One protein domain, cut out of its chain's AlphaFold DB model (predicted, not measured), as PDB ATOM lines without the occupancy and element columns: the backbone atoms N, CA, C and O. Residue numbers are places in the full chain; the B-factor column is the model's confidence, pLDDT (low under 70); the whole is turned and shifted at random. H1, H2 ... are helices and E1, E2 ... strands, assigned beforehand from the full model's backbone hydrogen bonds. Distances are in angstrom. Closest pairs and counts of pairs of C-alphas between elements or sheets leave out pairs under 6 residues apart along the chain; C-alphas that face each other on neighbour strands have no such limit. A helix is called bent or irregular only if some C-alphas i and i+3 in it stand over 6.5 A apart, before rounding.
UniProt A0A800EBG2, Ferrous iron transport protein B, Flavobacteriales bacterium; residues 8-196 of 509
ATOM      1  N   ASP A   8     145.485 176.107 166.622       76.69
ATOM      2  CA  ASP A   8     146.017 176.471 165.302       76.69
ATOM      3  C   ASP A   8     147.415 175.872 165.062       76.69
ATOM      4  O   ASP A   8     147.707 175.367 163.980       76.69
ATOM      5  N   GLU A   9     148.282 175.873 166.084       81.50
ATOM      6  CA  GLU A   9     149.592 175.225 165.984       81.50
ATOM      7  C   GLU A   9     149.482 173.693 165.954       81.50
ATOM      8  O   GLU A   9     150.310 173.054 165.307       81.50
ATOM      9  N   GLN A  10     148.493 173.100 166.639       79.75
ATOM     10  CA  GLN A  10     148.257 171.650 166.601       79.75
ATOM     11  C   GLN A  10     147.867 171.195 165.199       79.75
ATOM     12  O   GLN A  10     148.444 170.231 164.708       79.75
ATOM     13  N   VAL A  11     146.954 171.913 164.540       83.31
ATOM     14  CA  VAL A  11     146.535 171.603 163.165       83.31
ATOM     15  C   VAL A  11     147.726 171.703 162.211       83.31
ATOM     16  O   VAL A  11     148.018 170.752 161.493       83.31
ATOM     17  N   ALA A  12     148.485 172.805 162.263       85.44
ATOM     18  CA  ALA A  12     149.664 172.977 161.411       85.44
ATOM     19  C   ALA A  12     150.725 171.887 161.645       85.44
ATOM     20  O   ALA A  12     151.338 171.398 160.700       85.44
ATOM     21  N   GLN A  13     150.949 171.485 162.899       85.31
ATOM     22  CA  GLN A  13     151.860 170.389 163.216       85.31
ATOM     23  C   GLN A  13     151.356 169.057 162.654       85.31
ATOM     24  O   GLN A  13     152.155 168.324 162.081       85.31
ATOM     25  N   GLN A  14     150.073 168.740 162.838       80.50
ATOM     26  CA  GLN A  14     149.483 167.479 162.390       80.50
ATOM     27  C   GLN A  14     149.635 167.311 160.882       80.50
ATOM     28  O   GLN A  14     150.180 166.299 160.459       80.50
ATOM     29  N   VAL A  15     149.277 168.336 160.106       84.56
ATOM     30  CA  VAL A  15     149.405 168.321 158.641       84.56
ATOM     31  C   VAL A  15     150.865 168.146 158.208       84.56
ATOM     32  O   VAL A  15     151.170 167.298 157.382       84.56
ATOM     33  N   LEU A  16     151.808 168.884 158.807       83.50
ATOM     34  CA  LEU A  16     153.225 168.810 158.416       83.50
ATOM     35  C   LEU A  16     153.931 167.519 158.865       83.50
ATOM     36  O   LEU A  16     154.966 167.154 158.313       83.50
ATOM     37  N   CYS A  17     153.421 166.853 159.900       77.56
ATOM     38  CA  CYS A  17     154.043 165.668 160.492       77.56
ATOM     39  C   CYS A  17     153.355 164.350 160.099       77.56
ATOM     40  O   CYS A  17     153.838 163.287 160.498       77.56
ATOM     41  N   ASN A  18     152.238 164.407 159.370       76.31
ATOM     42  CA  ASN A  18     151.468 163.247 158.935       76.31
ATOM     43  C   ASN A  18     151.612 163.042 157.422       76.31
ATOM     44  O   ASN A  18     150.845 163.588 156.644       76.31
ATOM     45  N   ASN A  19     152.587 162.232 157.012       71.81
ATOM     46  CA  ASN A  19     152.838 161.925 155.601       71.81
ATOM     47  C   ASN A  19     151.790 161.002 154.953       71.81
ATOM     48  O   ASN A  19     151.890 160.743 153.760       71.81
ATOM     49  N   THR A  20     150.834 160.470 155.722       69.25
ATOM     50  CA  THR A  20     149.736 159.638 155.207       69.25
ATOM     51  C   THR A  20     148.408 160.384 155.117       69.25
ATOM     52  O   THR A  20     147.411 159.785 154.720       69.25
ATOM     53  N   ASP A  21     148.373 161.658 155.514       75.62
ATOM     54  CA  ASP A  21     147.189 162.503 155.379       75.62
ATOM     55  C   ASP A  21     146.969 162.914 153.919       75.62
ATOM     56  O   ASP A  21     147.937 163.140 153.192       75.62
ATOM     57  N   GLU A  22     145.711 163.077 153.511       77.19
ATOM     58  CA  GLU A  22     145.381 163.615 152.181       77.19
ATOM     59  C   GLU A  22     145.853 165.069 152.037       77.19
ATOM     60  O   GLU A  22     146.227 165.503 150.951       77.19
ATOM     61  N   ASP A  23     145.897 165.801 153.153       82.50
ATOM     62  CA  ASP A  23     146.321 167.200 153.212       82.50
ATOM     63  C   ASP A  23     147.855 167.381 153.290       82.50
ATOM     64  O   ASP A  23     148.337 168.507 153.465       82.50
ATOM     65  N   TYR A  24     148.653 166.305 153.202       83.25
ATOM     66  CA  TYR A  24     150.114 166.411 153.282       83.25
ATOM     67  C   TYR A  24     150.685 167.167 152.067       83.25
ATOM     68  O   TYR A  24     150.476 166.751 150.927       83.25
ATOM     69  N   PRO A  25     151.430 168.272 152.264       86.06
ATOM     70  CA  PRO A  25     151.817 169.136 151.156       86.06
ATOM     71  C   PRO A  25     153.031 168.604 150.381       86.06
ATOM     72  O   PRO A  25     154.083 168.347 150.969       86.06
ATOM     73  N   ASP A  26     152.937 168.595 149.048       87.25
ATOM     74  CA  ASP A  26     154.072 168.308 148.152       87.25
ATOM     75  C   ASP A  26     155.174 169.376 148.238       87.25
ATOM     76  O   ASP A  26     156.364 169.075 148.142       87.25
ATOM     77  N   VAL A  27     154.777 170.643 148.418       88.69
ATOM     78  CA  VAL A  27     155.674 171.792 148.595       88.69
ATOM     79  C   VAL A  27     155.119 172.707 149.680       88.69
ATOM     80  O   VAL A  27     153.970 173.141 149.637       88.69
ATOM     81  N   THR A  28     155.962 173.059 150.647       90.75
ATOM     82  CA  THR A  28     155.620 173.977 151.735       90.75
ATOM     83  C   THR A  28     156.206 175.363 151.477       90.75
ATOM     84  O   THR A  28     157.413 175.528 151.318       90.75
ATOM     85  N   ILE A  29     155.371 176.401 151.496       92.44
ATOM     86  CA  ILE A  29     155.834 177.792 151.401       92.44
ATOM     87  C   ILE A  29     155.839 178.393 152.802       92.44
ATOM     88  O   ILE A  29     154.788 178.564 153.421       92.44
ATOM     89  N   VAL A  30     157.017 178.760 153.300       92.00
ATOM     90  CA  VAL A  30     157.145 179.426 154.599       92.00
ATOM     91  C   VAL A  30     157.318 180.921 154.378       92.00
ATOM     92  O   VAL A  30     158.302 181.374 153.798       92.00
ATOM     93  N   ILE A  31     156.358 181.702 154.869       92.31
ATOM     94  CA  ILE A  31     156.395 183.163 154.791       92.31
ATOM     95  C   ILE A  31     157.147 183.710 156.006       92.31
ATOM     96  O   ILE A  31     156.727 183.513 157.147       92.31
ATOM     97  N   ALA A  32     158.242 184.430 155.766       91.12
ATOM     98  CA  ALA A  32     159.051 185.054 156.811       91.12
ATOM     99  C   ALA A  32     159.007 186.582 156.738       91.12
ATOM    100  O   ALA A  32     159.022 187.160 155.655       91.12
ATOM    101  N   ASP A  33     158.991 187.247 157.894       88.69
ATOM    102  CA  ASP A  33     159.091 188.704 157.984       88.69
ATOM    103  C   ASP A  33     160.570 189.107 158.058       88.69
ATOM    104  O   ASP A  33     161.268 188.793 159.026       88.69
ATOM    105  N   ALA A  34     161.048 189.839 157.048       87.75
ATOM    106  CA  ALA A  34     162.424 190.327 156.991       87.75
ATOM    107  C   ALA A  34     162.798 191.234 158.176       87.75
ATOM    108  O   ALA A  34     163.972 191.348 158.523       87.75
ATOM    109  N   THR A  35     161.822 191.873 158.831       83.00
ATOM    110  CA  THR A  35     162.073 192.729 159.996       83.00
ATOM    111  C   THR A  35     162.333 191.946 161.282       83.00
ATOM    112  O   THR A  35     162.962 192.492 162.189       83.00
ATOM    113  N   ASN A  36     161.877 190.691 161.369       82.56
ATOM    114  CA  ASN A  36     162.049 189.824 162.538       82.56
ATOM    115  C   ASN A  36     162.516 188.415 162.134       82.56
ATOM    116  O   ASN A  36     161.992 187.386 162.572       82.56
ATOM    117  N   LEU A  37     163.551 188.389 161.290       86.56
ATOM    118  CA  LEU A  37     164.047 187.186 160.628       86.56
ATOM    119  C   LEU A  37     164.414 186.055 161.608       86.56
ATOM    120  O   LEU A  37     164.148 184.886 161.338       86.56
ATOM    121  N   ARG A  38     164.947 186.408 162.788       86.56
ATOM    122  CA  ARG A  38     165.335 185.463 163.853       86.56
ATOM    123  C   ARG A  38     164.203 184.553 164.296       86.56
ATOM    124  O   ARG A  38     164.415 183.355 164.456       86.56
ATOM    125  N   ARG A  39     163.008 185.108 164.495       84.88
ATOM    126  CA  ARG A  39     161.848 184.311 164.892       84.88
ATOM    127  C   ARG A  39     161.223 183.609 163.695       84.88
ATOM    128  O   ARG A  39     160.841 182.450 163.824       84.88
ATOM    129  N   SER A  40     161.125 184.278 162.548       86.50
ATOM    130  CA  SER A  40     160.481 183.701 161.364       86.50
ATOM    131  C   SER A  40     161.210 182.463 160.835       86.50
ATOM    132  O   SER A  40     160.563 181.473 160.501       86.50
ATOM    133  N   ILE A  41     162.547 182.471 160.835       90.25
ATOM    134  CA  ILE A  41     163.351 181.325 160.389       90.25
ATOM    135  C   ILE A  41     163.270 180.147 161.375       90.25
ATOM    136  O   ILE A  41     163.505 179.008 160.982       90.25
ATOM    137  N   PHE A  42     162.875 180.361 162.636       90.81
ATOM    138  CA  PHE A  42     162.784 179.269 163.610       90.81
ATOM    139  C   PHE A  42     161.892 178.130 163.110       90.81
ATOM    140  O   PHE A  42     162.354 176.993 163.048       90.81
ATOM    141  N   LEU A  43     160.658 178.435 162.691       90.62
ATOM    142  CA  LEU A  43     159.739 177.431 162.143       90.62
ATOM    143  C   LEU A  43     160.286 176.819 160.847       90.62
ATOM    144  O   LEU A  43     160.253 175.602 160.703       90.62
ATOM    145  N   LEU A  44     160.840 177.647 159.955       92.06
ATOM    146  CA  LEU A  44     161.447 177.198 158.701       92.06
ATOM    147  C   LEU A  44     162.489 176.104 158.944       92.06
ATOM    148  O   LEU A  44     162.455 175.067 158.298       92.06
ATOM    149  N   THR A  45     163.384 176.298 159.914       91.56
ATOM    150  CA  THR A  45     164.430 175.306 160.194       91.56
ATOM    151  C   THR A  45     163.879 173.977 160.712       91.56
ATOM    152  O   THR A  45     164.496 172.946 160.481       91.56
ATOM    153  N   GLN A  46     162.724 173.982 161.389       90.56
ATOM    154  CA  GLN A  46     162.054 172.750 161.816       90.56
ATOM    155  C   GLN A  46     161.462 172.003 160.610       90.56
ATOM    156  O   GLN A  46     161.540 170.783 160.556       90.56
ATOM    157  N   VAL A  47     160.917 172.737 159.633       90.06
ATOM    158  CA  VAL A  47     160.389 172.178 158.375       90.06
ATOM    159  C   VAL A  47     161.517 171.638 157.485       90.06
ATOM    160  O   VAL A  47     161.389 170.549 156.936       90.06
ATOM    161  N   ILE A  48     162.658 172.337 157.411       89.38
ATOM    162  CA  ILE A  48     163.868 171.843 156.726       89.38
ATOM    163  C   ILE A  48     164.338 170.525 157.360       89.38
ATOM    164  O   ILE A  48     164.643 169.571 156.650       89.38
ATOM    165  N   ASP A  49     164.366 170.443 158.694       88.75
ATOM    166  CA  ASP A  49     164.789 169.227 159.398       88.75
ATOM    167  C   ASP A  49     163.779 168.071 159.274       88.75
ATOM    168  O   ASP A  49     164.175 166.913 159.409       88.75
ATOM    169  N   LEU A  50     162.508 168.357 158.950       86.06
ATOM    170  CA  LEU A  50     161.529 167.349 158.522       86.06
ATOM    171  C   LEU A  50     161.776 166.830 157.096       86.06
ATOM    172  O   LEU A  50     161.077 165.912 156.675       86.06
ATOM    173  N   ASN A  51     162.780 167.348 156.382       85.69
ATOM    174  CA  ASN A  51     163.141 166.951 155.021       85.69
ATOM    175  C   ASN A  51     162.017 167.183 153.992       85.69
ATOM    176  O   ASN A  51     161.879 166.421 153.035       85.69
ATOM    177  N   MET A  52     161.206 168.222 154.211       85.00
ATOM    178  CA  MET A  52     160.130 168.627 153.306       85.00
ATOM    179  C   MET A  52     160.657 169.569 152.221       85.00
ATOM    180  O   MET A  52     161.562 170.371 152.468       85.00
ATOM    181  N   ASN A  53     160.041 169.521 151.042       88.50
ATOM    182  CA  ASN A  53     160.269 170.488 149.973       88.50
ATOM    183  C   ASN A  53     159.771 171.859 150.442       88.50
ATOM    184  O   ASN A  53     158.576 172.039 150.685       88.50
ATOM    185  N   VAL A  54     160.679 172.821 150.628       91.12
ATOM    186  CA  VAL A  54     160.341 174.103 151.253       91.12
ATOM    187  C   VAL A  54     160.928 175.294 150.508       91.12
ATOM    188  O   VAL A  54     162.112 175.322 150.179       91.12
ATOM    189  N   VAL A  55     160.094 176.314 150.297       92.75
ATOM    190  CA  VAL A  55     160.489 177.611 149.730       92.75
ATOM    191  C   VAL A  55     160.292 178.697 150.780       92.75
ATOM    192  O   VAL A  55     159.226 178.800 151.395       92.75
ATOM    193  N   LEU A  56     161.307 179.541 150.977       93.31
ATOM    194  CA  LEU A  56     161.212 180.695 151.868       93.31
ATOM    195  C   LEU A  56     160.744 181.929 151.091       93.31
ATOM    196  O   LEU A  56     161.483 182.489 150.282       93.31
ATOM    197  N   ALA A  57     159.540 182.400 151.398       93.94
ATOM    198  CA  ALA A  57     159.019 183.664 150.900       93.94
ATOM    199  C   ALA A  57     159.342 184.786 151.901       93.94
ATOM    200  O   ALA A  57     158.665 184.957 152.920       93.94
ATOM    201  N   LEU A  58     160.395 185.555 151.626       92.38
ATOM    202  CA  LEU A  58     160.844 186.652 152.478       92.38
ATOM    203  C   LEU A  58     160.018 187.915 152.194       92.38
ATOM    204  O   LEU A  58     160.221 188.600 151.194       92.38
ATOM    205  N   ASN A  59     159.082 188.229 153.082       90.00
ATOM    206  CA  ASN A  59     158.174 189.366 152.969       90.00
ATOM    207  C   ASN A  59     158.693 190.596 153.739       90.00
ATOM    208  O   ASN A  59     159.571 190.499 154.595       90.00
ATOM    209  N   MET A  60     158.117 191.769 153.462       84.19
ATOM    210  CA  MET A  60     158.422 193.045 154.138       84.19
ATOM    211  C   MET A  60     159.884 193.510 154.036       84.19
ATOM    212  O   MET A  60     160.371 194.254 154.892       84.19
ATOM    213  N   VAL A  61     160.585 193.125 152.965       83.25
ATOM    214  CA  VAL A  61     161.977 193.542 152.717       83.25
ATOM    215  C   VAL A  61     162.107 195.070 152.671       83.25
ATOM    216  O   VAL A  61     163.051 195.629 153.215       83.25
ATOM    217  N   ASP A  62     161.109 195.771 152.131       81.88
ATOM    218  CA  ASP A  62     161.062 197.237 152.075       81.88
ATOM    219  C   ASP A  62     161.009 197.905 153.459       81.88
ATOM    220  O   ASP A  62     161.611 198.961 153.674       81.88
ATOM    221  N   ILE A  63     160.298 197.301 154.412       79.12
ATOM    222  CA  ILE A  63     160.247 197.775 155.800       79.12
ATOM    223  C   ILE A  63     161.561 197.445 156.516       79.12
ATOM    224  O   ILE A  63     162.063 198.277 157.276       79.12
ATOM    225  N   ALA A  64     162.138 196.267 156.260       82.12
ATOM    226  CA  ALA A  64     163.428 195.869 156.816       82.12
ATOM    227  C   ALA A  64     164.537 196.846 156.399       82.12
ATOM    228  O   ALA A  64     165.223 197.386 157.268       82.12
ATOM    229  N   THR A  65     164.613 197.204 155.113       81.50
ATOM    230  CA  THR A  65     165.573 198.196 154.609       81.50
ATOM    231  C   THR A  65     165.417 199.553 155.302       81.50
ATOM    232  O   THR A  65     166.409 200.146 155.720       81.50
ATOM    233  N   LYS A  66     164.182 200.031 155.527       77.31
ATOM    234  CA  LYS A  66     163.924 201.283 156.278       77.31
ATOM    235  C   LYS A  66     164.388 201.217 157.735       77.31
ATOM    236  O   LYS A  66     164.824 202.221 158.291       77.31
ATOM    237  N   LYS A  67     164.314 200.041 158.364       74.50
ATOM    238  CA  LYS A  67     164.850 199.804 159.714       74.50
ATOM    239  C   LYS A  67     166.381 199.678 159.742       74.50
ATOM    240  O   LYS A  67     166.939 199.511 160.821       74.50
ATOM    241  N   GLY A  68     167.058 199.762 158.593       79.00
ATOM    242  CA  GLY A  68     168.498 199.530 158.482       79.00
ATOM    243  C   GLY A  68     168.867 198.043 158.499       79.00
ATOM    244  O   GLY A  68     170.010 197.699 158.770       79.00
ATOM    245  N   ILE A  69     167.916 197.142 158.241       84.31
ATOM    246  CA  ILE A  69     168.158 195.700 158.150       84.31
ATOM    247  C   ILE A  69     168.299 195.355 156.668       84.31
ATOM    248  O   ILE A  69     167.320 195.388 155.920       84.31
ATOM    249  N   LEU A  70     169.521 195.050 156.237       86.56
ATOM    250  CA  LEU A  70     169.813 194.607 154.876       86.56
ATOM    251  C   LEU A  70     170.022 193.093 154.899       86.56
ATOM    252  O   LEU A  70     170.974 192.614 155.512       86.56
ATOM    253  N   VAL A  71     169.109 192.358 154.266       88.69
ATOM    254  CA  VAL A  71     169.162 190.895 154.165       88.69
ATOM    255  C   VAL A  71     169.718 190.521 152.798       88.69
ATOM    256  O   VAL A  71     169.152 190.918 151.779       88.69
ATOM    257  N   ASP A  72     170.809 189.764 152.781       90.31
ATOM    258  CA  ASP A  72     171.344 189.166 151.562       90.31
ATOM    259  C   ASP A  72     170.586 187.870 151.252       90.31
ATOM    260  O   ASP A  72     170.700 186.875 151.968       90.31
ATOM    261  N   VAL A  73     169.748 187.909 150.215       90.06
ATOM    262  CA  VAL A  73     168.857 186.797 149.846       90.06
ATOM    263  C   VAL A  73     169.645 185.610 149.293       90.06
ATOM    264  O   VAL A  73     169.306 184.468 149.594       90.06
ATOM    265  N   ASN A  74     170.710 185.873 148.532       90.31
ATOM    266  CA  ASN A  74     171.506 184.826 147.900       90.31
ATOM    267  C   ASN A  74     172.306 184.066 148.958       90.31
ATOM    268  O   ASN A  74     172.228 182.842 149.030       90.31
ATOM    269  N   LEU A  75     172.978 184.798 149.851       90.12
ATOM    270  CA  LEU A  75     173.741 184.193 150.944       90.12
ATOM    271  C   LEU A  75     172.823 183.414 151.899       90.12
ATOM    272  O   LEU A  75     173.162 182.317 152.337       90.12
ATOM    273  N   LEU A  76     171.618 183.930 152.165       90.81
ATOM    274  CA  LEU A  76     170.620 183.222 152.970       90.81
ATOM    275  C   LEU A  76     170.144 181.920 152.307       90.81
ATOM    276  O   LEU A  76     169.924 180.929 153.002       90.81
ATOM    277  N   SER A  77     169.995 181.912 150.980       90.88
ATOM    278  CA  SER A  77     169.643 180.714 150.209       90.88
ATOM    279  C   SER A  77     170.745 179.656 150.261       90.88
ATOM    280  O   SER A  77     170.452 178.478 150.470       90.88
ATOM    281  N   GLU A  78     172.011 180.067 150.165       89.69
ATOM    282  CA  GLU A  78     173.168 179.172 150.264       89.69
ATOM    283  C   GLU A  78     173.328 178.563 151.666       89.69
ATOM    284  O   GLU A  78     173.502 177.348 151.793       89.69
ATOM    285  N   GLU A  79     173.223 179.381 152.718       89.50
ATOM    286  CA  GLU A  79     173.354 178.941 154.115       89.50
ATOM    287  C   GLU A  79     172.224 177.994 154.541       89.50
ATOM    288  O   GLU A  79     172.461 177.008 155.243       89.50
ATOM    289  N   LEU A  80     170.986 178.267 154.111       87.88
ATOM    290  CA  LEU A  80     169.838 177.410 154.420       87.88
ATOM    291  C   LEU A  80     169.724 176.200 153.482       87.88
ATOM    292  O   LEU A  80     169.053 175.231 153.830       87.88
ATOM    293  N   GLY A  81     170.361 176.239 152.308       86.19
ATOM    294  CA  GLY A  81     170.304 175.166 151.314       86.19
ATOM    295  C   GLY A  81     168.932 174.999 150.653       86.19
ATOM    296  O   GLY A  81     168.607 173.887 150.232       86.19
ATOM    297  N   ILE A  82     168.141 176.077 150.581       90.25
ATOM    298  CA  ILE A  82     166.789 176.119 149.999       90.25
ATOM    299  C   ILE A  82     166.601 177.369 149.132       90.25
ATOM    300  O   ILE A  82     167.340 178.345 149.274       90.25
ATOM    301  N   GLN A  83     165.572 177.377 148.286       90.00
ATOM    302  CA  GLN A  83     165.197 178.555 147.502       90.00
ATOM    303  C   GLN A  83     164.614 179.652 148.410       90.00
ATOM    304  O   GLN A  83     163.688 179.412 149.192       90.00
ATOM    305  N   VAL A  84     165.142 180.873 148.287       91.94
ATOM    306  CA  VAL A  84     164.657 182.055 149.014       91.94
ATOM    307  C   VAL A  84     164.246 183.125 148.013       91.94
ATOM    308  O   VAL A  84     165.053 183.565 147.199       91.94
ATOM    309  N   VAL A  85     162.998 183.585 148.098       92.06
ATOM    310  CA  VAL A  85     162.457 184.625 147.214       92.06
ATOM    311  C   VAL A  85     161.997 185.815 148.041       92.06
ATOM    312  O   VAL A  85     161.156 185.688 148.931       92.06
ATOM    313  N   ALA A  86     162.526 186.996 147.729       90.81
ATOM    314  CA  ALA A  86     162.043 188.249 148.294       90.81
ATOM    315  C   ALA A  86     160.730 188.670 147.622       90.81
ATOM    316  O   ALA A  86     160.681 188.887 146.411       90.81
ATOM    317  N   ILE A  87     159.678 188.841 148.419       90.00
ATOM    318  CA  ILE A  87     158.353 189.234 147.940       90.00
ATOM    319  C   ILE A  87     157.850 190.501 148.633       90.00
ATOM    320  O   ILE A  87     158.181 190.811 149.778       90.00
ATOM    321  N   ASN A  88     156.985 191.231 147.935       84.62
ATOM    322  CA  ASN A  88     156.113 192.231 148.533       84.62
ATOM    323  C   ASN A  88     154.675 191.889 148.152       84.62
ATOM    324  O   ASN A  88     154.184 192.320 147.106       84.62
ATOM    325  N   ALA A  89     154.016 191.119 149.021       78.00
ATOM    326  CA  ALA A  89     152.671 190.604 148.778       78.00
ATOM    327  C   ALA A  89     151.657 191.723 148.474       78.00
ATOM    328  O   ALA A  89     150.830 191.578 147.582       78.00
ATOM    329  N   ARG A  90     151.771 192.884 149.140       72.44
ATOM    330  CA  ARG A  90     150.854 194.023 148.948       72.44
ATOM    331  C   ARG A  90     150.994 194.666 147.568       72.44
ATOM    332  O   ARG A  90     150.005 195.084 146.977       72.44
ATOM    333  N   LYS A  91     152.224 194.793 147.067       78.19
ATOM    334  CA  LYS A  91     152.499 195.396 145.751       78.19
ATOM    335  C   LYS A  91     152.493 194.371 144.614       78.19
ATOM    336  O   LYS A  91     152.826 194.739 143.493       78.19
ATOM    337  N   GLY A  92     152.211 193.101 144.911       79.38
ATOM    338  CA  GLY A  92     152.304 191.997 143.956       79.38
ATOM    339  C   GLY A  92     153.718 191.736 143.422       79.38
ATOM    340  O   GLY A  92     153.876 191.021 142.437       79.38
ATOM    341  N   LYS A  93     154.766 192.312 144.029       84.56
ATOM    342  CA  LYS A  93     156.144 192.164 143.534       84.56
ATOM    343  C   LYS A  93     156.744 190.844 144.011       84.56
ATOM    344  O   LYS A  93     156.628 190.518 145.190       84.56
ATOM    345  N   GLY A  94     157.423 190.133 143.113       84.31
ATOM    346  CA  GLY A  94     158.096 188.862 143.410       84.31
ATOM    347  C   GLY A  94     157.178 187.635 143.411       84.31
ATOM    348  O   GLY A  94     157.655 186.542 143.691       84.31
ATOM    349  N   ILE A  95     155.886 187.785 143.085       88.44
ATOM    350  CA  ILE A  95     154.948 186.651 143.007       88.44
ATOM    351  C   ILE A  95     155.305 185.719 141.842       88.44
ATOM    352  O   ILE A  95     155.297 184.507 142.026       88.44
ATOM    353  N   GLU A  96     155.670 186.255 140.676       89.94
ATOM    354  CA  GLU A  96     156.089 185.420 139.539       89.94
ATOM    355  C   GLU A  96     157.380 184.650 139.848       89.94
ATOM    356  O   GLU A  96     157.428 183.436 139.690       89.94
ATOM    357  N   SER A  97     158.377 185.312 140.444       89.38
ATOM    358  CA  SER A  97     159.601 184.646 140.910       89.38
ATOM    359  C   SER A  97     159.324 183.575 141.974       89.38
ATOM    360  O   SER A  97     160.015 182.561 142.025       89.38
ATOM    361  N   LEU A  98     158.305 183.773 142.819       91.19
ATOM    362  CA  LEU A  98     157.879 182.769 143.793       91.19
ATOM    363  C   LEU A  98     157.257 181.550 143.101       91.19
ATOM    364  O   LEU A  98     157.575 180.429 143.484       91.19
ATOM    365  N   LYS A  99     156.422 181.743 142.071       90.88
ATOM    366  CA  LYS A  99     155.859 180.638 141.276       90.88
ATOM    367  C   LYS A  99     156.954 179.809 140.610       90.88
ATOM    368  O   LYS A  99     156.928 178.586 140.700       90.88
ATOM    369  N   GLU A 100     157.943 180.464 140.010       90.00
ATOM    370  CA  GLU A 100     159.097 179.779 139.417       90.00
ATOM    371  C   GLU A 100     159.892 178.976 140.459       90.00
ATOM    372  O   GLU A 100     160.302 177.847 140.191       90.00
ATOM    373  N   ALA A 101     160.088 179.528 141.661       88.19
ATOM    374  CA  ALA A 101     160.778 178.833 142.747       88.19
ATOM    375  C   ALA A 101     159.996 177.614 143.260       88.19
ATOM    376  O   ALA A 101     160.607 176.588 143.558       88.19
ATOM    377  N   ILE A 102     158.663 177.706 143.335       89.88
ATOM    378  CA  ILE A 102     157.791 176.583 143.708       89.88
ATOM    379  C   ILE A 102     157.969 175.435 142.718       89.88
ATOM    380  O   ILE A 102     158.248 174.323 143.151       89.88
ATOM    381  N   ILE A 103     157.891 175.714 141.412       89.19
ATOM    382  CA  ILE A 103     158.027 174.690 140.364       89.19
ATOM    383  C   ILE A 103     159.377 173.969 140.477       89.19
ATOM    384  O   ILE A 103     159.421 172.747 140.424       89.19
ATOM    385  N   LYS A 104     160.471 174.705 140.707       85.88
ATOM    386  CA  LYS A 104     161.810 174.107 140.875       85.88
ATOM    387  C   LYS A 104     161.939 173.234 142.127       85.88
ATOM    388  O   LYS A 104     162.731 172.303 142.141       85.88
ATOM    389  N   THR A 105     161.181 173.542 143.176       85.19
ATOM    390  CA  THR A 105     161.304 172.890 144.490       85.19
ATOM    391  C   THR A 105     160.462 171.614 144.598       85.19
ATOM    392  O   THR A 105     160.602 170.880 145.569       85.19
ATOM    393  N   ILE A 106     159.616 171.313 143.606       82.88
ATOM    394  CA  ILE A 106     158.867 170.045 143.542       82.88
ATOM    395  C   ILE A 106     159.839 168.854 143.502       82.88
ATOM    396  O   ILE A 106     159.661 167.888 144.243       82.88
ATOM    397  N   ASP A 107     160.907 168.970 142.709       76.50
ATOM    398  CA  ASP A 107     161.880 167.891 142.492       76.50
ATOM    399  C   ASP A 107     163.153 168.024 143.356       76.50
ATOM    400  O   ASP A 107     163.953 167.090 143.451       76.50
ATOM    401  N   GLU A 108     163.358 169.169 144.019       75.75
ATOM    402  CA  GLU A 108     164.557 169.463 144.814       75.75
ATOM    403  C   GLU A 108     164.279 169.432 146.326       75.75
ATOM    404  O   GLU A 108     163.751 170.380 146.912       75.75
ATOM    405  N   LYS A 109     164.736 168.365 146.993       74.25
ATOM    406  CA  LYS A 109     164.776 168.301 148.464       74.25
ATOM    407  C   LYS A 109     165.820 169.271 149.040       74.25
ATOM    408  O   LYS A 109     166.831 169.548 148.385       74.25
ATOM    409  N   PRO A 110     165.637 169.756 150.285       74.50
ATOM    410  CA  PRO A 110     166.612 170.623 150.940       74.50
ATOM    411  C   PRO A 110     168.003 169.979 150.959       74.50
ATOM    412  O   PRO A 110     168.184 168.843 151.397       74.50
ATOM    413  N   LYS A 111     169.014 170.731 150.505       73.19
ATOM    414  CA  LYS A 111     170.378 170.207 150.291       73.19
ATOM    415  C   LYS A 111     171.070 169.783 151.586       73.19
ATOM    416  O   LYS A 111     172.011 168.991 151.554       73.19
ATOM    417  N   LYS A 112     170.665 170.358 152.720       78.69
ATOM    418  CA  LYS A 112     171.260 170.124 154.040       78.69
ATOM    419  C   LYS A 112     170.188 170.173 155.123       78.69
ATOM    420  O   LYS A 112     169.279 170.995 155.072       78.69
ATOM    421  N   ARG A 113     170.359 169.339 156.152       81.19
ATOM    422  CA  ARG A 113     169.636 169.482 157.424       81.19
ATOM    423  C   ARG A 113     170.213 170.670 158.189       81.19
ATOM    424  O   ARG A 113     171.431 170.852 158.208       81.19
ATOM    425  N   PHE A 114     169.356 171.457 158.827       83.19
ATOM    426  CA  PHE A 114     169.765 172.657 159.544       83.19
ATOM    427  C   PHE A 114     170.382 172.316 160.904       83.19
ATOM    428  O   PHE A 114     171.483 172.768 161.228       83.19
ATOM    429  N   LEU A 115     169.693 171.499 161.707       83.94
ATOM    430  CA  LEU A 115     170.188 171.051 163.004       83.94
ATOM    431  C   LEU A 115     170.121 169.533 163.110       83.94
ATOM    432  O   LEU A 115     169.060 168.929 163.239       83.94
ATOM    433  N   ASP A 116     171.293 168.915 163.166       81.75
ATOM    434  CA  ASP A 116     171.381 167.480 163.381       81.75
ATOM    435  C   ASP A 116     171.154 167.132 164.860       81.75
ATOM    436  O   ASP A 116     172.030 167.296 165.719       81.75
ATOM    437  N   VAL A 117     169.941 166.669 165.159       81.44
ATOM    438  CA  VAL A 117     169.511 166.347 166.523       81.44
ATOM    439  C   VAL A 117     170.244 165.122 167.081       81.44
ATOM    440  O   VAL A 117     170.439 165.033 168.297       81.44
ATOM    441  N   THR A 118     170.759 164.236 166.222       78.31
ATOM    442  CA  THR A 118     171.556 163.069 166.647       78.31
ATOM    443  C   THR A 118     172.806 163.493 167.416       78.31
ATOM    444  O   THR A 118     173.175 162.876 168.408       78.31
ATOM    445  N   LYS A 119     173.409 164.641 167.070       80.25
ATOM    446  CA  LYS A 119     174.562 165.205 167.794       80.25
ATOM    447  C   LYS A 119     174.209 165.693 169.202       80.25
ATOM    448  O   LYS A 119     175.104 165.935 170.011       80.25
ATOM    449  N   ILE A 120     172.926 165.915 169.489       78.69
ATOM    450  CA  ILE A 120     172.427 166.428 170.771       78.69
ATOM    451  C   ILE A 120     171.974 165.281 171.674       78.69
ATOM    452  O   ILE A 120     172.259 165.325 172.873       78.69
ATOM    453  N   PHE A 121     171.292 164.295 171.093       79.38
ATOM    454  CA  PHE A 121     170.756 163.109 171.757       79.38
ATOM    455  C   PHE A 121     171.208 161.866 170.979       79.38
ATOM    456  O   PHE A 121     170.430 161.262 170.238       79.38
ATOM    457  N   LYS A 122     172.500 161.542 171.109       73.44
ATOM    458  CA  LYS A 122     173.103 160.345 170.500       73.44
ATOM    459  C   LYS A 122     172.428 159.081 171.045       73.44
ATOM    460  O   LYS A 122     171.944 159.112 172.176       73.44
ATOM    461  N   GLU A 123     172.389 158.013 170.247       77.62
ATOM    462  CA  GLU A 123     171.789 156.691 170.539       77.62
ATOM    463  C   GLU A 123     170.257 156.667 170.680       77.62
ATOM    464  O   GLU A 123     169.593 155.757 170.192       77.62
ATOM    465  N   VAL A 124     169.661 157.675 171.318       80.38
ATOM    466  CA  VAL A 124     168.213 157.719 171.584       80.38
ATOM    467  C   VAL A 124     167.426 157.906 170.290       80.38
ATOM    468  O   VAL A 124     166.377 157.295 170.113       80.38
ATOM    469  N   ILE A 125     167.921 158.755 169.385       81.62
ATOM    470  CA  ILE A 125     167.247 159.020 168.106       81.62
ATOM    471  C   ILE A 125     167.373 157.837 167.149       81.62
ATOM    472  O   ILE A 125     166.419 157.554 166.439       81.62
ATOM    473  N   GLU A 126     168.495 157.121 167.168       81.00
ATOM    474  CA  GLU A 126     168.688 155.915 166.352       81.00
ATOM    475  C   GLU A 126     167.681 154.833 166.757       81.00
ATOM    476  O   GLU A 126     166.902 154.377 165.925       81.00
ATOM    477  N   LYS A 127     167.565 154.552 168.061       80.06
ATOM    478  CA  LYS A 127     166.545 153.631 168.590       80.06
ATOM    479  C   LYS A 127     165.114 154.120 168.360       80.06
ATOM    480  O   LYS A 127     164.204 153.322 168.165       80.06
ATOM    481  N   ALA A 128     164.884 155.432 168.397       79.62
ATOM    482  CA  ALA A 128     163.568 155.990 168.096       79.62
ATOM    483  C   ALA A 128     163.202 155.844 166.608       79.62
ATOM    484  O   ALA A 128     162.035 155.603 166.311       79.62
ATOM    485  N   ASN A 129     164.176 155.946 165.695       81.75
ATOM    486  CA  ASN A 129     163.975 155.664 164.273       81.75
ATOM    487  C   ASN A 129     163.639 154.182 164.052       81.75
ATOM    488  O   ASN A 129     162.695 153.900 163.325       81.75
ATOM    489  N   GLU A 130     164.337 153.258 164.726       81.69
ATOM    490  CA  GLU A 130     164.045 151.812 164.664       81.69
ATOM    491  C   GLU A 130     162.614 151.494 165.116       81.69
ATOM    492  O   GLU A 130     161.905 150.734 164.466       81.69
ATOM    493  N   ILE A 131     162.150 152.114 166.205       78.62
ATOM    494  CA  ILE A 131     160.777 151.924 166.705       78.62
ATOM    495  C   ILE A 131     159.736 152.487 165.732       78.62
ATOM    496  O   ILE A 131     158.610 151.993 165.673       78.62
ATOM    497  N   ARG A 132     160.069 153.572 165.030       74.38
ATOM    498  CA  ARG A 132     159.132 154.269 164.149       74.38
ATOM    499  C   ARG A 132     159.125 153.763 162.718       74.38
ATOM    500  O   ARG A 132     158.167 154.094 162.031       74.38
ATOM    501  N   ASP A 133     160.148 153.028 162.295       71.06
ATOM    502  CA  ASP A 133     160.343 152.597 160.907       71.06
ATOM    503  C   ASP A 133     160.353 153.778 159.910       71.06
ATOM    504  O   ASP A 133     159.885 153.696 158.778       71.06
ATOM    505  N   VAL A 134     160.844 154.942 160.356       72.31
ATOM    506  CA  VAL A 134     160.926 156.166 159.544       72.31
ATOM    507  C   VAL A 134     162.322 156.769 159.665       72.31
ATOM    508  O   VAL A 134     162.769 157.123 160.757       72.31
ATOM    509  N   GLU A 135     162.988 156.984 158.529       69.00
ATOM    510  CA  GLU A 135     164.348 157.546 158.436       69.00
ATOM    511  C   GLU A 135     164.411 159.080 158.633       69.00
ATOM    512  O   GLU A 135     165.183 159.796 157.985       69.00
ATOM    513  N   ASN A 136     163.593 159.628 159.536       81.38
ATOM    514  CA  ASN A 136     163.565 161.060 159.825       81.38
ATOM    515  C   ASN A 136     163.898 161.358 161.292       81.38
ATOM    516  O   ASN A 136     163.040 161.344 162.176       81.38
ATOM    517  N   ASN A 137     165.158 161.735 161.517       83.19
ATOM    518  CA  ASN A 137     165.716 162.048 162.834       83.19
ATOM    519  C   ASN A 137     164.929 163.132 163.588       83.19
ATOM    520  O   ASN A 137     164.820 163.077 164.814       83.19
ATOM    521  N   TYR A 138     164.397 164.138 162.881       84.44
ATOM    522  CA  TYR A 138     163.646 165.217 163.520       84.44
ATOM    523  C   TYR A 138     162.229 164.782 163.881       84.44
ATOM    524  O   TYR A 138     161.763 165.074 164.983       84.44
ATOM    525  N   ALA A 139     161.567 164.022 163.003       82.44
ATOM    526  CA  ALA A 139     160.258 163.450 163.299       82.44
ATOM    527  C   ALA A 139     160.324 162.559 164.551       82.44
ATOM    528  O   ALA A 139     159.503 162.719 165.456       82.44
ATOM    529  N   SER A 140     161.345 161.705 164.658       81.38
ATOM    530  CA  SER A 140     161.576 160.854 165.831       81.38
ATOM    531  C   SER A 140     161.870 161.657 167.100       81.38
ATOM    532  O   SER A 140     161.416 161.304 168.188       81.38
ATOM    533  N   PHE A 141     162.559 162.796 166.990       84.06
ATOM    534  CA  PHE A 141     162.719 163.710 168.120       84.06
ATOM    535  C   PHE A 141     161.389 164.336 168.576       84.06
ATOM    536  O   PHE A 141     161.135 164.440 169.781       84.06
ATOM    537  N   LEU A 142     160.518 164.730 167.641       82.50
ATOM    538  CA  LEU A 142     159.184 165.241 167.970       82.50
ATOM    539  C   LEU A 142     158.337 164.169 168.681       82.50
ATOM    540  O   LEU A 142     157.686 164.482 169.683       82.50
ATOM    541  N   ALA A 143     158.430 162.911 168.238       78.44
ATOM    542  CA  ALA A 143     157.816 161.745 168.883       78.44
ATOM    543  C   ALA A 143     158.207 161.620 170.358       78.44
ATOM    544  O   ALA A 143     157.360 161.538 171.253       78.44
ATOM    545  N   LEU A 144     159.519 161.665 170.621       78.25
ATOM    546  CA  LEU A 144     160.099 161.595 171.965       78.25
ATOM    547  C   LEU A 144     159.604 162.747 172.845       78.25
ATOM    548  O   LEU A 144     159.344 162.571 174.038       78.25
ATOM    549  N   CYS A 145     159.395 163.920 172.246       74.81
ATOM    550  CA  CYS A 145     158.826 165.088 172.911       74.81
ATOM    551  C   CYS A 145     157.308 164.994 173.159       74.81
ATOM    552  O   CYS A 145     156.685 165.997 173.511       74.81
ATOM    553  N   LYS A 146     156.708 163.802 173.014       70.38
ATOM    554  CA  LYS A 146     155.280 163.508 173.221       70.38
ATOM    555  C   LYS A 146     154.343 164.242 172.266       70.38
ATOM    556  O   LYS A 146     153.145 164.353 172.559       70.38
ATOM    557  N   GLN A 147     154.851 164.702 171.129       66.12
ATOM    558  CA  GLN A 147     154.010 165.285 170.096       66.12
ATOM    559  C   GLN A 147     153.106 164.221 169.470       66.12
ATOM    560  O   GLN A 147     153.340 163.027 169.639       66.12
ATOM    561  N   LYS A 148     151.988 164.636 168.874       59.66
ATOM    562  CA  LYS A 148     151.087 163.706 168.188       59.66
ATOM    563  C   LYS A 148     151.539 163.619 166.735       59.66
ATOM    564  O   LYS A 148     151.249 164.537 165.976       59.66
ATOM    565  N   LEU A 149     152.234 162.549 166.360       60.53
ATOM    566  CA  LEU A 149     152.403 162.187 164.953       60.53
ATOM    567  C   LEU A 149     151.509 160.989 164.610       60.53
ATOM    568  O   LEU A 149     151.064 160.245 165.492       60.53
ATOM    569  N   SER A 150     151.210 160.838 163.325       54.62
ATOM    570  CA  SER A 150     150.391 159.740 162.810       54.62
ATOM    571  C   SER A 150     151.032 158.382 163.109       54.62
ATOM    572  O   SER A 150     152.254 158.247 163.080       54.62
ATOM    573  N   GLY A 151     150.217 157.391 163.486       53.81
ATOM    574  CA  GLY A 151     150.667 156.035 163.843       53.81
ATOM    575  C   GLY A 151     151.282 155.862 165.245       53.81
ATOM    576  O   GLY A 151     151.448 154.738 165.713       53.81
ATOM    577  N   GLU A 152     151.566 156.938 165.988       57.53
ATOM    578  CA  GLU A 152     152.345 156.848 167.237       57.53
ATOM    579  C   GLU A 152     151.582 156.395 168.485       57.53
ATOM    580  O   GLU A 152     152.196 156.240 169.542       57.53
ATOM    581  N   VAL A 153     150.267 156.160 168.417       59.56
ATOM    582  CA  VAL A 153     149.536 155.592 169.567       59.56
ATOM    583  C   VAL A 153     150.098 154.209 169.920       59.56
ATOM    584  O   VAL A 153     150.291 153.930 171.104       59.56
ATOM    585  N   LEU A 154     150.452 153.400 168.912       60.41
ATOM    586  CA  LEU A 154     151.093 152.095 169.105       60.41
ATOM    587  C   LEU A 154     152.514 152.223 169.679       60.41
ATOM    588  O   LEU A 154     152.859 151.550 170.648       60.41
ATOM    589  N   ASN A 155     153.319 153.143 169.145       70.94
ATOM    590  CA  ASN A 155     154.741 153.267 169.497       70.94
ATOM    591  C   ASN A 155     154.997 154.080 170.782       70.94
ATOM    592  O   ASN A 155     156.116 154.116 171.304       70.94
ATOM    593  N   ARG A 156     153.958 154.714 171.345       72.56
ATOM    594  CA  ARG A 156     154.040 155.591 172.527       72.56
ATOM    595  C   ARG A 156     154.637 154.896 173.748       72.56
ATOM    596  O   ARG A 156     155.384 155.516 174.505       72.56
ATOM    597  N   CYS A 157     154.278 153.634 173.982       72.50
ATOM    598  CA  CYS A 157     154.766 152.874 175.134       72.50
ATOM    599  C   CYS A 157     156.273 152.616 175.033       72.50
ATOM    600  O   CYS A 157     156.992 152.884 175.997       72.50
ATOM    601  N   ALA A 158     156.749 152.203 173.856       75.38
ATOM    602  CA  ALA A 158     158.163 151.953 173.592       75.38
ATOM    603  C   ALA A 158     159.001 153.243 173.692       75.38
ATOM    604  O   ALA A 158     160.029 153.272 174.367       75.38
ATOM    605  N   LEU A 159     158.512 154.358 173.138       77.81
ATOM    606  CA  LEU A 159     159.183 155.662 173.251       77.81
ATOM    607  C   LEU A 159     159.226 156.179 174.700       77.81
ATOM    608  O   LEU A 159     160.238 156.723 175.140       77.81
ATOM    609  N   ASN A 160     158.158 155.984 175.480       78.38
ATOM    610  CA  ASN A 160     158.157 156.349 176.900       78.38
ATOM    611  C   ASN A 160     159.128 155.485 177.723       78.38
ATOM    612  O   ASN A 160     159.716 155.990 178.682       78.38
ATOM    613  N   GLN A 161     159.297 154.207 177.371       78.69
ATOM    614  CA  GLN A 161     160.298 153.331 177.985       78.69
ATOM    615  C   GLN A 161     161.720 153.786 177.645       78.69
ATOM    616  O   GLN A 161     162.527 153.912 178.563       78.69
ATOM    617  N   LEU A 162     162.002 154.152 176.388       80.00
ATOM    618  CA  LEU A 162     163.291 154.742 176.005       80.00
ATOM    619  C   LEU A 162     163.599 156.024 176.785       80.00
ATOM    620  O   LEU A 162     164.697 156.174 177.318       80.00
ATOM    621  N   CYS A 163     162.630 156.935 176.918       79.75
ATOM    622  CA  CYS A 163     162.818 158.160 177.701       79.75
ATOM    623  C   CYS A 163     163.144 157.867 179.174       79.75
ATOM    624  O   CYS A 163     163.944 158.584 179.767       79.75
ATOM    625  N   LYS A 164     162.558 156.815 179.764       79.25
ATOM    626  CA  LYS A 164     162.894 156.378 181.129       79.25
ATOM    627  C   LYS A 164     164.284 155.746 181.207       79.25
ATOM    628  O   LYS A 164     165.016 156.059 182.135       79.25
ATOM    629  N   GLN A 165     164.646 154.901 180.242       83.12
ATOM    630  CA  GLN A 165     165.940 154.213 180.201       83.12
ATOM    631  C   GLN A 165     167.118 155.189 180.089       83.12
ATOM    632  O   GLN A 165     168.149 154.976 180.716       83.12
ATOM    633  N   TYR A 166     166.956 156.260 179.312       80.88
ATOM    634  CA  TYR A 166     167.986 157.279 179.091       80.88
ATOM    635  C   TYR A 166     167.820 158.529 179.977       80.88
ATOM    636  O   TYR A 166     168.481 159.538 179.738       80.88
ATOM    637  N   GLU A 167     166.916 158.496 180.964       81.00
ATOM    638  CA  GLU A 167     166.600 159.618 181.870       81.00
ATOM    639  C   GLU A 167     166.274 160.948 181.152       81.00
ATOM    640  O   GLU A 167     166.538 162.055 181.637       81.00
ATOM    641  N   ILE A 168     165.658 160.866 179.971       79.00
ATOM    642  CA  ILE A 168     165.300 162.036 179.172       79.00
ATOM    643  C   ILE A 168     163.946 162.567 179.623       79.00
ATOM    644  O   ILE A 168     162.902 161.947 179.429       79.00
ATOM    645  N   ILE A 169     163.961 163.786 180.161       81.88
ATOM    646  CA  ILE A 169     162.749 164.566 180.411       81.88
ATOM    647  C   ILE A 169     162.395 165.325 179.119       81.88
ATOM    648  O   ILE A 169     163.145 166.232 178.742       81.88
ATOM    649  N   PRO A 170     161.253 165.025 178.465       80.06
ATOM    650  CA  PRO A 170     160.858 165.627 177.186       80.06
ATOM    651  C   PRO A 170     160.909 167.158 177.166       80.06
ATOM    652  O   PRO A 170     161.474 167.757 176.258       80.06
ATOM    653  N   GLU A 171     160.396 167.804 178.215       80.06
ATOM    654  CA  GLU A 171     160.354 169.268 178.331       80.06
ATOM    655  C   GLU A 171     161.759 169.889 178.373       80.06
ATOM    656  O   GLU A 171     162.019 170.926 177.757       80.06
ATOM    657  N   ARG A 172     162.707 169.232 179.059       83.38
ATOM    658  CA  ARG A 172     164.109 169.674 179.105       83.38
ATOM    659  C   ARG A 172     164.811 169.427 177.774       83.38
ATOM    660  O   ARG A 172     165.609 170.262 177.347       83.38
ATOM    661  N   ALA A 173     164.516 168.305 177.118       84.38
ATOM    662  CA  ALA A 173     165.067 167.978 175.810       84.38
ATOM    663  C   ALA A 173     164.630 169.000 174.749       84.38
ATOM    664  O   ALA A 173     165.474 169.546 174.035       84.38
ATOM    665  N   GLN A 174     163.340 169.341 174.737       85.50
ATOM    666  CA  GLN A 174     162.768 170.395 173.905       85.50
ATOM    667  C   GLN A 174     163.459 171.744 174.145       85.50
ATOM    668  O   GLN A 174     163.907 172.388 173.198       85.50
ATOM    669  N   ALA A 175     163.599 172.169 175.406       85.75
ATOM    670  CA  ALA A 175     164.262 173.432 175.732       85.75
ATOM    671  C   ALA A 175     165.728 173.461 175.254       85.75
ATOM    672  O   ALA A 175     166.185 174.461 174.695       85.75
ATOM    673  N   LYS A 176     166.465 172.354 175.426       87.31
ATOM    674  CA  LYS A 176     167.865 172.220 174.992       87.31
ATOM    675  C   LYS A 176     168.006 172.305 173.470       87.31
ATOM    676  O   LYS A 176     168.920 172.977 172.985       87.31
ATOM    677  N   GLU A 177     167.117 171.647 172.731       88.81
ATOM    678  CA  GLU A 177     167.058 171.728 171.268       88.81
ATOM    679  C   GLU A 177     166.759 173.159 170.814       88.81
ATOM    680  O   GLU A 177     167.516 173.713 170.018       88.81
ATOM    681  N   THR A 178     165.757 173.800 171.421       87.50
ATOM    682  CA  THR A 178     165.338 175.162 171.067       87.50
ATOM    683  C   THR A 178     166.483 176.159 171.253       87.50
ATOM    684  O   THR A 178     166.755 176.966 170.365       87.50
ATOM    685  N   VAL A 179     167.222 176.079 172.366       88.88
ATOM    686  CA  VAL A 179     168.388 176.946 172.618       88.88
ATOM    687  C   VAL A 179     169.500 176.711 171.592       88.88
ATOM    688  O   VAL A 179     170.090 177.672 171.095       88.88
ATOM    689  N   LYS A 180     169.808 175.450 171.251       90.25
ATOM    690  CA  LYS A 180     170.832 175.135 170.241       90.25
ATOM    691  C   LYS A 180     170.424 175.606 168.844       90.25
ATOM    692  O   LYS A 180     171.265 176.151 168.132       90.25
ATOM    693  N   ARG A 181     169.147 175.462 168.486       90.62
ATOM    694  CA  ARG A 181     168.585 175.946 167.223       90.62
ATOM    695  C   ARG A 181     168.698 177.461 167.109       90.62
ATOM    696  O   ARG A 181     169.231 177.940 166.116       90.62
ATOM    697  N   TYR A 182     168.318 178.213 168.146       89.56
ATOM    698  CA  TYR A 182     168.505 179.669 168.153       89.56
ATOM    699  C   TYR A 182     169.973 180.072 167.991       89.56
ATOM    700  O   TYR A 182     170.259 180.974 167.214       89.56
ATOM    701  N   LYS A 183     170.916 179.367 168.632       90.44
ATOM    702  CA  LYS A 183     172.354 179.627 168.436       90.44
ATOM    703  C   LYS A 183     172.816 179.389 166.994       90.44
ATOM    704  O   LYS A 183     173.685 180.112 166.521       90.44
ATOM    705  N   ALA A 184     172.288 178.373 166.311       90.94
ATOM    706  CA  ALA A 184     172.598 178.122 164.903       90.94
ATOM    707  C   ALA A 184     171.976 179.194 163.990       90.94
ATOM    708  O   ALA A 184     172.660 179.729 163.123       90.94
ATOM    709  N   ILE A 185     170.724 179.579 164.252       91.50
ATOM    710  CA  ILE A 185     170.037 180.668 163.542       91.50
ATOM    711  C   ILE A 185     170.800 181.986 163.700       91.50
ATOM    712  O   ILE A 185     170.986 182.704 162.724       91.50
ATOM    713  N   ASP A 186     171.298 182.287 164.902       90.00
ATOM    714  CA  ASP A 186     172.066 183.505 165.164       90.00
ATOM    715  C   ASP A 186     173.345 183.578 164.312       90.00
ATOM    716  O   ASP A 186     173.708 184.663 163.864       90.00
ATOM    717  N   LYS A 187     173.995 182.439 164.028       91.06
ATOM    718  CA  LYS A 187     175.172 182.379 163.141       91.06
ATOM    719  C   LYS A 187     174.818 182.673 161.684       91.06
ATOM    720  O   LYS A 187     175.516 183.450 161.034       91.06
ATOM    721  N   VAL A 188     173.727 182.087 161.188       90.62
ATOM    722  CA  VAL A 188     173.243 182.340 159.822       90.62
ATOM    723  C   VAL A 188     172.847 183.805 159.674       90.62
ATOM    724  O   VAL A 188     173.293 184.483 158.755       90.62
ATOM    725  N   ILE A 189     172.089 184.339 160.632       89.00
ATOM    726  CA  ILE A 189     171.654 185.740 160.618       89.00
ATOM    727  C   ILE A 189     172.834 186.698 160.691       89.00
ATOM    728  O   ILE A 189     172.831 187.692 159.976       89.00
ATOM    729  N   PHE A 190     173.844 186.412 161.511       87.94
ATOM    730  CA  PHE A 190     175.042 187.248 161.584       87.94
ATOM    731  C   PHE A 190     175.759 187.358 160.231       87.94
ATOM    732  O   PHE A 190     176.276 188.422 159.900       87.94
ATOM    733  N   SER A 191     175.742 186.287 159.437       88.31
ATOM    734  CA  SER A 191     176.381 186.241 158.117       88.31
ATOM    735  C   SER A 191     175.509 186.876 157.023       88.31
ATOM    736  O   SER A 191     176.019 187.574 156.150       88.31
ATOM    737  N   CYS A 192     174.185 186.689 157.096       87.31
ATOM    738  CA  CYS A 192     173.237 187.125 156.061       87.31
ATOM    739  C   CYS A 192     172.688 188.544 156.265       87.31
ATOM    740  O   CYS A 192     172.161 189.143 155.326       87.31
ATOM    741  N   VAL A 193     172.732 189.075 157.491       87.31
ATOM    742  CA  VAL A 193     172.090 190.345 157.846       87.31
ATOM    743  C   VAL A 193     173.130 191.397 158.186       87.31
ATOM    744  O   VAL A 193     173.769 191.368 159.237       87.31
ATOM    745  N   LYS A 194     173.232 192.408 157.323       84.81
ATOM    746  CA  LYS A 194     174.050 193.595 157.571       84.81
ATOM    747  C   LYS A 194     173.200 194.654 158.273       84.81
ATOM    748  O   LYS A 194     172.110 195.005 157.816       84.81
ATOM    749  N   LYS A 195     173.706 195.178 159.394       75.69
ATOM    750  CA  LYS A 195     173.115 196.338 160.076       75.69
ATOM    751  C   LYS A 195     173.577 197.613 159.372       75.69
ATOM    752  O   LYS A 195     174.711 198.043 159.552       75.69
ATOM    753  N   GLY A 196     172.707 198.191 158.558       69.94
ATOM    754  CA  GLY A 196     172.849 199.548 158.043       69.94
ATOM    755  C   GLY A 196     172.370 200.595 159.052       69.94
ATOM    756  O   GLY A 196     171.800 200.277 160.099       69.94
TER     757      GLY A 196
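AT A GLANCE: This is residues 8 to 196 of the 509 residues of the protein "Ferrous iron transport protein B" of Flavobacteriales bacterium (UniProt A0A800EBG2). The model has two lobes: a three-stranded parallel sheet, E1 E2 E4, between H2 and H4 on one face and H5 on the other, and a cluster of three helices, H6, H7 and H8. The long helix H9 runs from the helical lobe to the sheet lobe, where it packs on H2 and H4 and passes into E5, which pairs with E3 as a small antiparallel sheet. The printed part has 189 residues, with nine named helices and five named strands in the order H1 E1 H2 E2 H3 E3 H4 E4 H5 H6 H7 H8 H9 E5. The class is mostly helix; the whole is compact, with a radius of gyration of the C-alphas of 17.8 A and spans of 52 by 35 by 29 A.

IN THESE COORDINATES: Begin with the larger sheet: find C-alpha 28 at (155.620, 173.977, 151.735), from which E1, residues 28 to 33, runs 16.4 A. E2, residues 54 to 59, runs 15.5 A, and E4 is residues 83 to 86. On this sheet look for H2, residues 34 to 49, 21.4 A long, H4, residues 73 to 80, and H5, residues 95 to 105, 15.2 A long. H3 is residues 61 to 66, and E3 is residues 69 to 71. H6 is residues 124 to 132, H7 residues 137 to 144 and H8 residues 152 to 165, 19.0 A long. H9, residues 170 to 192, is 32.6 A long from first to last C-alpha, and it ends at C-alpha 192 at (173.237, 187.125, 156.061). E5 is residues 193 to 195, and H1 is residues 8 to 17. H2 is irregular, with C-alphas 35 and 38 8.8 A apart, and has a kink of 49 degrees near residue 41; H8 is irregular too, with C-alphas 154 and 157 7.1 A apart.

HOW THE PARTS SIT: In the larger sheet look at N 30 and O 55, 2.9 A apart, between the parallel E1 and E2, and at N 58 and O 85, 2.8 A, between the parallel E2 and E4. H2 is over E1 at a height over the sheet of 7.5 A; E1, H2 and E2 form a strand-helix-strand unit, two parallel strands joined through a helix, with a right-handed crossover. H4 is over E4 on the same face at 8.1 A, and H5 is over E2 and E4 on the opposite face at 8.4 A: three layers, helices on both faces. H3 only grazes the sheet. H9 touches H2 with residues 181 to 189 alone, at a steep tilt of 56 degrees, opposite ways; their closest C-alphas are those of Arg 38 and Ile 185, 6.7 A. H9 also touches H4, closest at the C-alphas of Leu 76 and Cys 192, 5.6 A. E5 is antiparallel to E3, with N 194 and O 70 2.9 A apart. Farther out, H6 touches H7 about perpendicular, at 85 degrees, closest at the C-alphas of Ala 128 and Ser 140, 5.7 A. H8 touches H6 at a shallow tilt of 25 degrees, opposite ways, closest at the C-alphas of Ala 128 and Leu 159, 6.8 A. H1 is close to but not clearly touching H7, closest at the C-alphas of Cys 17 and Ala 139, 7.2 A. Every O i to N i+4 pair is within hydrogen-bond range in H1, H3, H4, H5, H6, H7 and H9; in H2 it is 7 of 12 and in H8 8 of 10.

THE WHOLE: The two C-alphas farthest apart are those of Lys 91 and Gln 165, 55.3 A. The printed part has no cut. The link from H5 to H6, residues 106 to 123, is long. Mean pLDDT of the printed part is 82.8; look for values under 70 at residues 20, 135, 147 to 154 and 196.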